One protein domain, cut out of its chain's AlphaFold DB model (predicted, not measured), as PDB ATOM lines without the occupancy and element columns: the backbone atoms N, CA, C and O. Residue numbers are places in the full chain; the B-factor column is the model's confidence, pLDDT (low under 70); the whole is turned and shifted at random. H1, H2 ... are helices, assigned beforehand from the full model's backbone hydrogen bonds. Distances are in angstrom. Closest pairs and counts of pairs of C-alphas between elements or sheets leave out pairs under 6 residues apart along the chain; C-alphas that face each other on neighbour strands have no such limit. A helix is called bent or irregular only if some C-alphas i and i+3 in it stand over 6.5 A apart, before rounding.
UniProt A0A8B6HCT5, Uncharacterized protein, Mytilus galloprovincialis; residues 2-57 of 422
ATOM      1  N   LYS A   2      93.476  46.260  68.184       92.12
ATOM      2  CA  LYS A   2      93.684  45.439  69.404       92.12
ATOM      3  C   LYS A   2      94.957  45.793  70.190       92.12
ATOM      4  O   LYS A   2      94.880  45.986  71.394       92.12
ATOM      5  N   GLU A   3      96.095  45.955  69.515       92.31
ATOM      6  CA  GLU A   3      97.357  46.346  70.175       92.31
ATOM      7  C   GLU A   3      97.314  47.759  70.767       92.31
ATOM      8  O   GLU A   3      97.865  48.003  71.833       92.31
ATOM      9  N   LEU A   4      96.588  48.672  70.116       95.31
ATOM     10  CA  LEU A   4      96.393  50.040  70.596       95.31
ATOM     11  C   LEU A   4      95.532  50.069  71.868       95.31
ATOM     12  O   LEU A   4      95.842  50.802  72.798       95.31
ATOM     13  N   ILE A   5      94.502  49.220  71.945       95.50
ATOM     14  CA  ILE A   5      93.683  49.063  73.156       95.50
ATOM     15  C   ILE A   5      94.522  48.484  74.301       95.50
ATOM     16  O   ILE A   5      94.456  48.992  75.415       95.50
ATOM     17  N   ILE A   6      95.353  47.471  74.028       95.44
ATOM     18  CA  ILE A   6      96.254  46.895  75.039       95.44
ATOM     19  C   ILE A   6      97.223  47.965  75.558       95.44
ATOM     20  O   ILE A   6      97.363  48.106  76.768       95.44
ATOM     21  N   LEU A   7      97.823  48.761  74.668       96.50
ATOM     22  CA  LEU A   7      98.720  49.855  75.048       96.50
ATOM     23  C   LEU A   7      98.034  50.893  75.946       96.50
ATOM     24  O   LEU A   7      98.587  51.247  76.985       96.50
ATOM     25  N   ILE A   8      96.817  51.323  75.600       96.19
ATOM     26  CA  ILE A   8      96.053  52.297  76.400       96.19
ATOM     27  C   ILE A   8      95.747  51.743  77.795       96.19
ATOM     28  O   ILE A   8      95.982  52.431  78.788       96.19
ATOM     29  N   VAL A   9      95.299  50.489  77.888       95.75
ATOM     30  CA  VAL A   9      95.001  49.851  79.179       95.75
ATOM     31  C   VAL A   9      96.271  49.699  80.019       95.75
ATOM     32  O   VAL A   9      96.266  50.021  81.205       95.75
ATOM     33  N   THR A  10      97.392  49.282  79.419       94.69
ATOM     34  CA  THR A  10      98.667  49.180  80.149       94.69
ATOM     35  C   THR A  10      99.175  50.536  80.631       94.69
ATOM     36  O   THR A  10      99.695  50.631  81.740       94.69
ATOM     37  N   PHE A  11      98.980  51.597  79.844       96.25
ATOM     38  CA  PHE A  11      99.359  52.952  80.229       96.25
ATOM     39  C   PHE A  11      98.521  53.458  81.409       96.25
ATOM     40  O   PHE A  11      99.076  54.009  82.354       96.25
ATOM     41  N   GLN A  12      97.209  53.207  81.403       95.25
ATOM     42  CA  GLN A  12      96.318  53.576  82.508       95.25
ATOM     43  C   GLN A  12      96.650  52.826  83.802       95.25
ATOM     44  O   GLN A  12      96.698  53.441  84.865       95.25
ATOM     45  N   ILE A  13      96.938  51.523  83.719       94.00
ATOM     46  CA  ILE A  13      97.351  50.726  84.884       94.00
ATOM     47  C   ILE A  13      98.675  51.253  85.451       94.00
ATOM     48  O   ILE A  13      98.786  51.446  86.658       94.00
ATOM     49  N   ASN A  14      99.659  51.538  84.596       93.62
ATOM     50  CA  ASN A  14     100.957  52.049  85.043       93.62
ATOM     51  C   ASN A  14     100.857  53.457  85.643       93.62
ATOM     52  O   ASN A  14     101.500  53.725  86.653       93.62
ATOM     53  N   HIS A  15     100.038  54.340  85.061       94.94
ATOM     54  CA  HIS A  15      99.764  55.658  85.635       94.94
ATOM     55  C   HIS A  15      99.134  55.532  87.025       94.94
ATOM     56  O   HIS A  15      99.548  56.216  87.956       94.94
ATOM     57  N   PHE A  16      98.175  54.620  87.185       93.06
ATOM     58  CA  PHE A  16      97.507  54.387  88.462       93.06
ATOM     59  C   PHE A  16      98.454  53.818  89.529       93.06
ATOM     60  O   PHE A  16      98.418  54.255  90.675       93.06
ATOM     61  N   ILE A  17      99.340  52.886  89.157       89.94
ATOM     62  CA  ILE A  17     100.374  52.356  90.062       89.94
ATOM     63  C   ILE A  17     101.344  53.469  90.479       89.94
ATOM     64  O   ILE A  17     101.618  53.616  91.664       89.94
ATOM     65  N   ALA A  18     101.811  54.290  89.534       91.12
ATOM     66  CA  ALA A  18     102.715  55.400  89.832       91.12
ATOM     67  C   ALA A  18     102.070  56.446  90.761       91.12
ATOM     68  O   ALA A  18     102.720  56.968  91.667       91.12
ATOM     69  N   GLU A  19     100.780  56.730  90.573       92.31
ATOM     70  CA  GLU A  19     100.019  57.626  91.444       92.31
ATOM     71  C   GLU A  19      99.862  57.039  92.857       92.31
ATOM     72  O   GLU A  19     100.114  57.741  93.841       92.31
ATOM     73  N   ALA A  20      99.558  55.741  92.966       86.31
ATOM     74  CA  ALA A  20      99.467  55.027  94.239       86.31
ATOM     75  C   ALA A  20     100.814  54.935  94.978       86.31
ATOM     76  O   ALA A  20     100.838  55.008  96.200       86.31
ATOM     77  N   GLU A  21     101.937  54.816  94.268       89.12
ATOM     78  CA  GLU A  21     103.275  54.823  94.878       89.12
ATOM     79  C   GLU A  21     103.702  56.227  95.336       89.12
ATOM     80  O   GLU A  21     104.406  56.370  96.340       89.12
ATOM     81  N   SER A  22     103.266  57.277  94.631       90.06
ATOM     82  CA  SER A  22     103.599  58.669  94.970       90.06
ATOM     83  C   SER A  22     102.917  59.150  96.254       90.06
ATOM     84  O   SER A  22     103.473  59.947  97.014       90.06
ATOM     85  N   GLN A  23     101.723  58.631  96.531       85.19
ATOM     86  CA  GLN A  23     100.976  58.909  97.743       85.19
ATOM     87  C   GLN A  23     101.241  57.751  98.700       85.19
ATOM     88  O   GLN A  23     100.694  56.678  98.509       85.19
ATOM     89  N   LYS A  24     102.083  57.935  99.728       80.00
ATOM     90  CA  LYS A  24     102.299  56.943 100.806       80.00
ATOM     91  C   LYS A  24     100.999  56.698 101.592       80.00
ATOM     92  O   LYS A  24     100.859  57.131 102.735       80.00
ATOM     93  N   LEU A  25     100.020  56.066 100.961       75.81
ATOM     94  CA  LEU A  25      98.688  55.866 101.491       75.81
ATOM     95  C   LEU A  25      98.707  54.661 102.437       75.81
ATOM     96  O   LEU A  25      99.322  53.634 102.140       75.81
ATOM     97  N   PRO A  26      98.048  54.766 103.599       79.31
ATOM     98  CA  PRO A  26      97.920  53.644 104.513       79.31
ATOM     99  C   PRO A  26      97.165  52.495 103.833       79.31
ATOM    100  O   PRO A  26      96.181  52.734 103.139       79.31
ATOM    101  N   ARG A  27      97.583  51.247 104.085       67.31
ATOM    102  CA  ARG A  27      97.041  50.008 103.475       67.31
ATOM    103  C   ARG A  27      95.512  49.896 103.469       67.31
ATOM    104  O   ARG A  27      94.948  49.267 102.585       67.31
ATOM    105  N   HIS A  28      94.825  50.548 104.408       71.62
ATOM    106  CA  HIS A  28      93.363  50.606 104.424       71.62
ATOM    107  C   HIS A  28      92.779  51.251 103.146       71.62
ATOM    108  O   HIS A  28      91.675  50.903 102.739       71.62
ATOM    109  N   TYR A  29      93.502  52.157 102.483       75.50
ATOM    110  CA  TYR A  29      93.063  52.786 101.233       75.50
ATOM    111  C   TYR A  29      93.147  51.851 100.018       75.50
ATOM    112  O   TYR A  29      92.362  52.008  99.082       75.50
ATOM    113  N   GLU A  30      94.047  50.861 100.036       73.06
ATOM    114  CA  GLU A  30      94.182  49.877  98.954       73.06
ATOM    115  C   GLU A  30      92.920  49.013  98.838       73.06
ATOM    116  O   GLU A  30      92.420  48.784  97.738       73.06
ATOM    117  N   GLU A  31      92.341  48.595  99.966       75.25
ATOM    118  CA  GLU A  31      91.129  47.767  99.987       75.25
ATOM    119  C   GLU A  31      89.891  48.540  99.512       75.25
ATOM    120  O   GLU A  31      89.102  48.031  98.708       75.25
ATOM    121  N   THR A  32      89.744  49.804  99.922       79.56
ATOM    122  CA  THR A  32      88.647  50.664  99.455       79.56
ATOM    123  C   THR A  32      88.777  50.984  97.969       79.56
ATOM    124  O   THR A  32      87.766  50.976  97.261       79.56
ATOM    125  N   LEU A  33      89.993  51.214  97.465       72.56
ATOM    126  CA  LEU A  33      90.248  51.446  96.039       72.56
ATOM    127  C   LEU A  33      90.008  50.190  95.199       72.56
ATOM    128  O   LEU A  33      89.337  50.274  94.171       72.56
ATOM    129  N   LEU A  34      90.451  49.018  95.658       77.00
ATOM    130  CA  LEU A  34      90.160  47.742  94.999       77.00
ATOM    131  C   LEU A  34      88.656  47.447  94.966       77.00
ATOM    132  O   LEU A  34      88.162  46.919  93.969       77.00
ATOM    133  N   SER A  35      87.907  47.825  96.009       77.12
ATOM    134  CA  SER A  35      86.443  47.717  95.999       77.12
ATOM    135  C   SER A  35      85.807  48.660  94.967       77.12
ATOM    136  O   SER A  35      84.953  48.233  94.195       77.12
ATOM    137  N   LYS A  36      86.278  49.913  94.865       78.06
ATOM    138  CA  LYS A  36      85.772  50.895  93.892       78.06
ATOM    139  C   LYS A  36      86.070  50.485  92.453       78.06
ATOM    140  O   LYS A  36      85.203  50.619  91.598       78.06
ATOM    141  N   ILE A  37      87.253  49.929  92.191       79.06
ATOM    142  CA  ILE A  37      87.595  49.374  90.876       79.06
ATOM    143  C   ILE A  37      86.667  48.196  90.554       79.06
ATOM    144  O   ILE A  37      86.102  48.152  89.469       79.06
ATOM    145  N   LYS A  38      86.413  47.286  91.503       76.69
ATOM    146  CA  LYS A  38      85.476  46.169  91.287       76.69
ATOM    147  C   LYS A  38      84.037  46.618  91.021       76.69
ATOM    148  O   LYS A  38      83.353  45.964  90.243       76.69
ATOM    149  N   HIS A  39      83.585  47.705  91.642       76.94
ATOM    150  CA  HIS A  39      82.226  48.222  91.454       76.94
ATOM    151  C   HIS A  39      82.049  49.073  90.187       76.94
ATOM    152  O   HIS A  39      80.932  49.159  89.685       76.94
ATOM    153  N   ASN A  40      83.122  49.661  89.652       77.44
ATOM    154  CA  ASN A  40      83.061  50.513  88.457       77.44
ATOM    155  C   ASN A  40      83.349  49.773  87.143       77.44
ATOM    156  O   ASN A  40      83.118  50.332  86.074       77.44
ATOM    157  N   VAL A  41      83.856  48.540  87.199       82.44
ATOM    158  CA  VAL A  41      84.106  47.732  86.001       82.44
ATOM    159  C   VAL A  41      82.797  47.075  85.563       82.44
ATOM    160  O   VAL A  41      82.140  46.372  86.332       82.44
ATOM    161  N   SER A  42      82.413  47.309  84.308       79.12
ATOM    162  CA  SER A  42      81.192  46.757  83.721       79.12
ATOM    163  C   SER A  42      81.219  45.219  83.755       79.12
ATOM    164  O   SER A  42      82.272  44.626  83.506       79.12
ATOM    165  N   PRO A  43      80.083  44.523  83.967       78.81
ATOM    166  CA  PRO A  43      80.029  43.056  83.943       78.81
ATOM    167  C   PRO A  43      80.649  42.431  82.678       78.81
ATOM    168  O   PRO A  43      81.204  41.331  82.722       78.81
ATOM    169  N   GLY A  44      80.610  43.147  81.545       80.12
ATOM    170  CA  GLY A  44      81.246  42.716  80.296       80.12
ATOM    171  C   GLY A  44      82.779  42.725  80.345       80.12
ATOM    172  O   GLY A  44      83.418  41.819  79.803       80.12
ATOM    173  N   GLU A  45      83.361  43.703  81.037       75.50
ATOM    174  CA  GLU A  45      84.806  43.872  81.227       75.50
ATOM    175  C   GLU A  45      85.355  42.884  82.263       75.50
ATOM    176  O   GLU A  45      86.434  42.327  82.061       75.50
ATOM    177  N   ILE A  46      84.572  42.558  83.302       76.00
ATOM    178  CA  ILE A  46      84.897  41.478  84.250       76.00
ATOM    179  C   ILE A  46      85.025  40.143  83.501       76.00
ATOM    180  O   ILE A  46      86.022  39.440  83.670       76.00
ATOM    181  N   SER A  47      84.099  39.834  82.578       77.31
ATOM    182  CA  SER A  47      84.199  38.606  81.769       77.31
ATOM    183  C   SER A  47      85.423  38.606  80.845       77.31
ATOM    184  O   SER A  47      85.963  37.546  80.532       77.31
ATOM    185  N   PHE A  48      85.877  39.780  80.397       71.88
ATOM    186  CA  PHE A  48      87.080  39.901  79.575       71.88
ATOM    187  C   PHE A  48      88.346  39.645  80.401       71.88
ATOM    188  O   PHE A  48      89.226  38.916  79.947       71.88
ATOM    189  N   ILE A  49      88.413  40.166  81.629       73.50
ATOM    190  CA  ILE A  49      89.514  39.919  82.572       73.50
ATOM    191  C   ILE A  49      89.562  38.438  82.979       73.50
ATOM    192  O   ILE A  49      90.635  37.836  82.974       73.50
ATOM    193  N   GLU A  50      88.417  37.807  83.250       71.12
ATOM    194  CA  GLU A  50      88.343  36.369  83.551       71.12
ATOM    195  C   GLU A  50      88.741  35.497  82.349       71.12
ATOM    196  O   GLU A  50      89.507  34.538  82.494       71.12
ATOM    197  N   LYS A  51      88.309  35.859  81.133       72.19
ATOM    198  CA  LYS A  51      88.739  35.193  79.889       72.19
ATOM    199  C   LYS A  51      90.228  35.388  79.602       72.19
ATOM    200  O   LYS A  51      90.865  34.502  79.045       72.19
ATOM    201  N   PHE A  52      90.801  36.524  79.988       69.19
ATOM    202  CA  PHE A  52      92.228  36.793  79.827       69.19
ATOM    203  C   PHE A  52      93.082  36.038  80.857       69.19
ATOM    204  O   PHE A  52      94.125  35.487  80.506       69.19
ATOM    205  N   ASN A  53      92.625  35.947  82.109       68.06
ATOM    206  CA  ASN A  53      93.294  35.175  83.157       68.06
ATOM    207  C   ASN A  53      93.251  33.669  82.870       68.06
ATOM    208  O   ASN A  53      94.273  33.002  82.981       68.06
ATOM    209  N   THR A  54      92.122  33.156  82.376       70.31
ATOM    210  CA  THR A  54      92.056  31.773  81.876       70.31
ATOM    211  C   THR A  54      92.985  31.556  80.679       70.31
ATOM    212  O   THR A  54      93.615  30.508  80.591       70.31
ATOM    213  N   LEU A  55      93.175  32.549  79.798       61.75
ATOM    214  CA  LEU A  55      94.143  32.461  78.694       61.75
ATOM    215  C   LEU A  55      95.610  32.399  79.164       61.75
ATOM    216  O   LEU A  55      96.423  31.741  78.515       61.75
ATOM    217  N   LYS A  56      95.956  33.063  80.279       54.41
ATOM    218  CA  LYS A  56      97.294  32.980  80.894       54.41
ATOM    219  C   LYS A  56      97.597  31.576  81.416       54.41
ATOM    220  O   LYS A  56      98.711  31.098  81.227       54.41
ATOM    221  N   ASP A  57      96.605  30.892  81.980       60.75
ATOM    222  CA  ASP A  57      96.762  29.512  82.455       60.75
ATOM    223  C   ASP A  57      96.976  28.511  81.300       60.75
ATOM    224  O   ASP A  57      97.600  27.465  81.486       60.75
TER     225      ASP A  57
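AT A GLANCE: This is residues 2 to 57 of the 422 residues of an uncharacterized protein of Mytilus galloprovincialis (UniProt A0A8B6HCT5). The model is an open, wide U of helices with a bent-off tail: H1 makes one long arm, a tight link turns the chain, H2 folds back across a gap, and H3 turns off sideways beyond the far end of H2. The middle is empty, and no helix touches another. The printed part has 56 residues with three named helices, in the order H1, H2, H3, and no named strand; the class is all helix. It is loose, with a radius of gyration of the C-alphas of 13.4 A, and only just elongated, spanning 34 by 22 by 22 A.

HOW THE PARTS SIT: H1, residues 2 to 22, stands free over residues 2 to 19. A tight link of five residues joins it to H2, residues 28 to 40, yet H1 and H2 are apart. A tight link of two residues joins H2 to H3, residues 43 to 57. H2 and H3 are only just apart, their closest C-alphas being 8.5 A from each other. H1 and H3 are apart too. In H1 and H3 every O i to N i+4 pair is within hydrogen-bond range; in H2 8 of 9 are.

IN THESE COORDINATES: H1 begins at C-alpha 2, (93.684, 45.439, 69.404), and measures 30.4 A to C-alpha 22, (103.599, 58.669, 94.970). H2 measures 19.0 A from His 28 to Asn 40. H3 measures 21.6 A and ends at C-alpha 57, (96.762, 29.512, 82.455). No helix is bent or irregular.

THE WHOLE: The two C-alphas farthest apart are those of Lys 2 and Pro 26, 36.3 A. The printed part has no cut, and neither link is long. Mean pLDDT of the printed part is 81.4; residues 27, 52 to 53 and 55 to 57 are under 70.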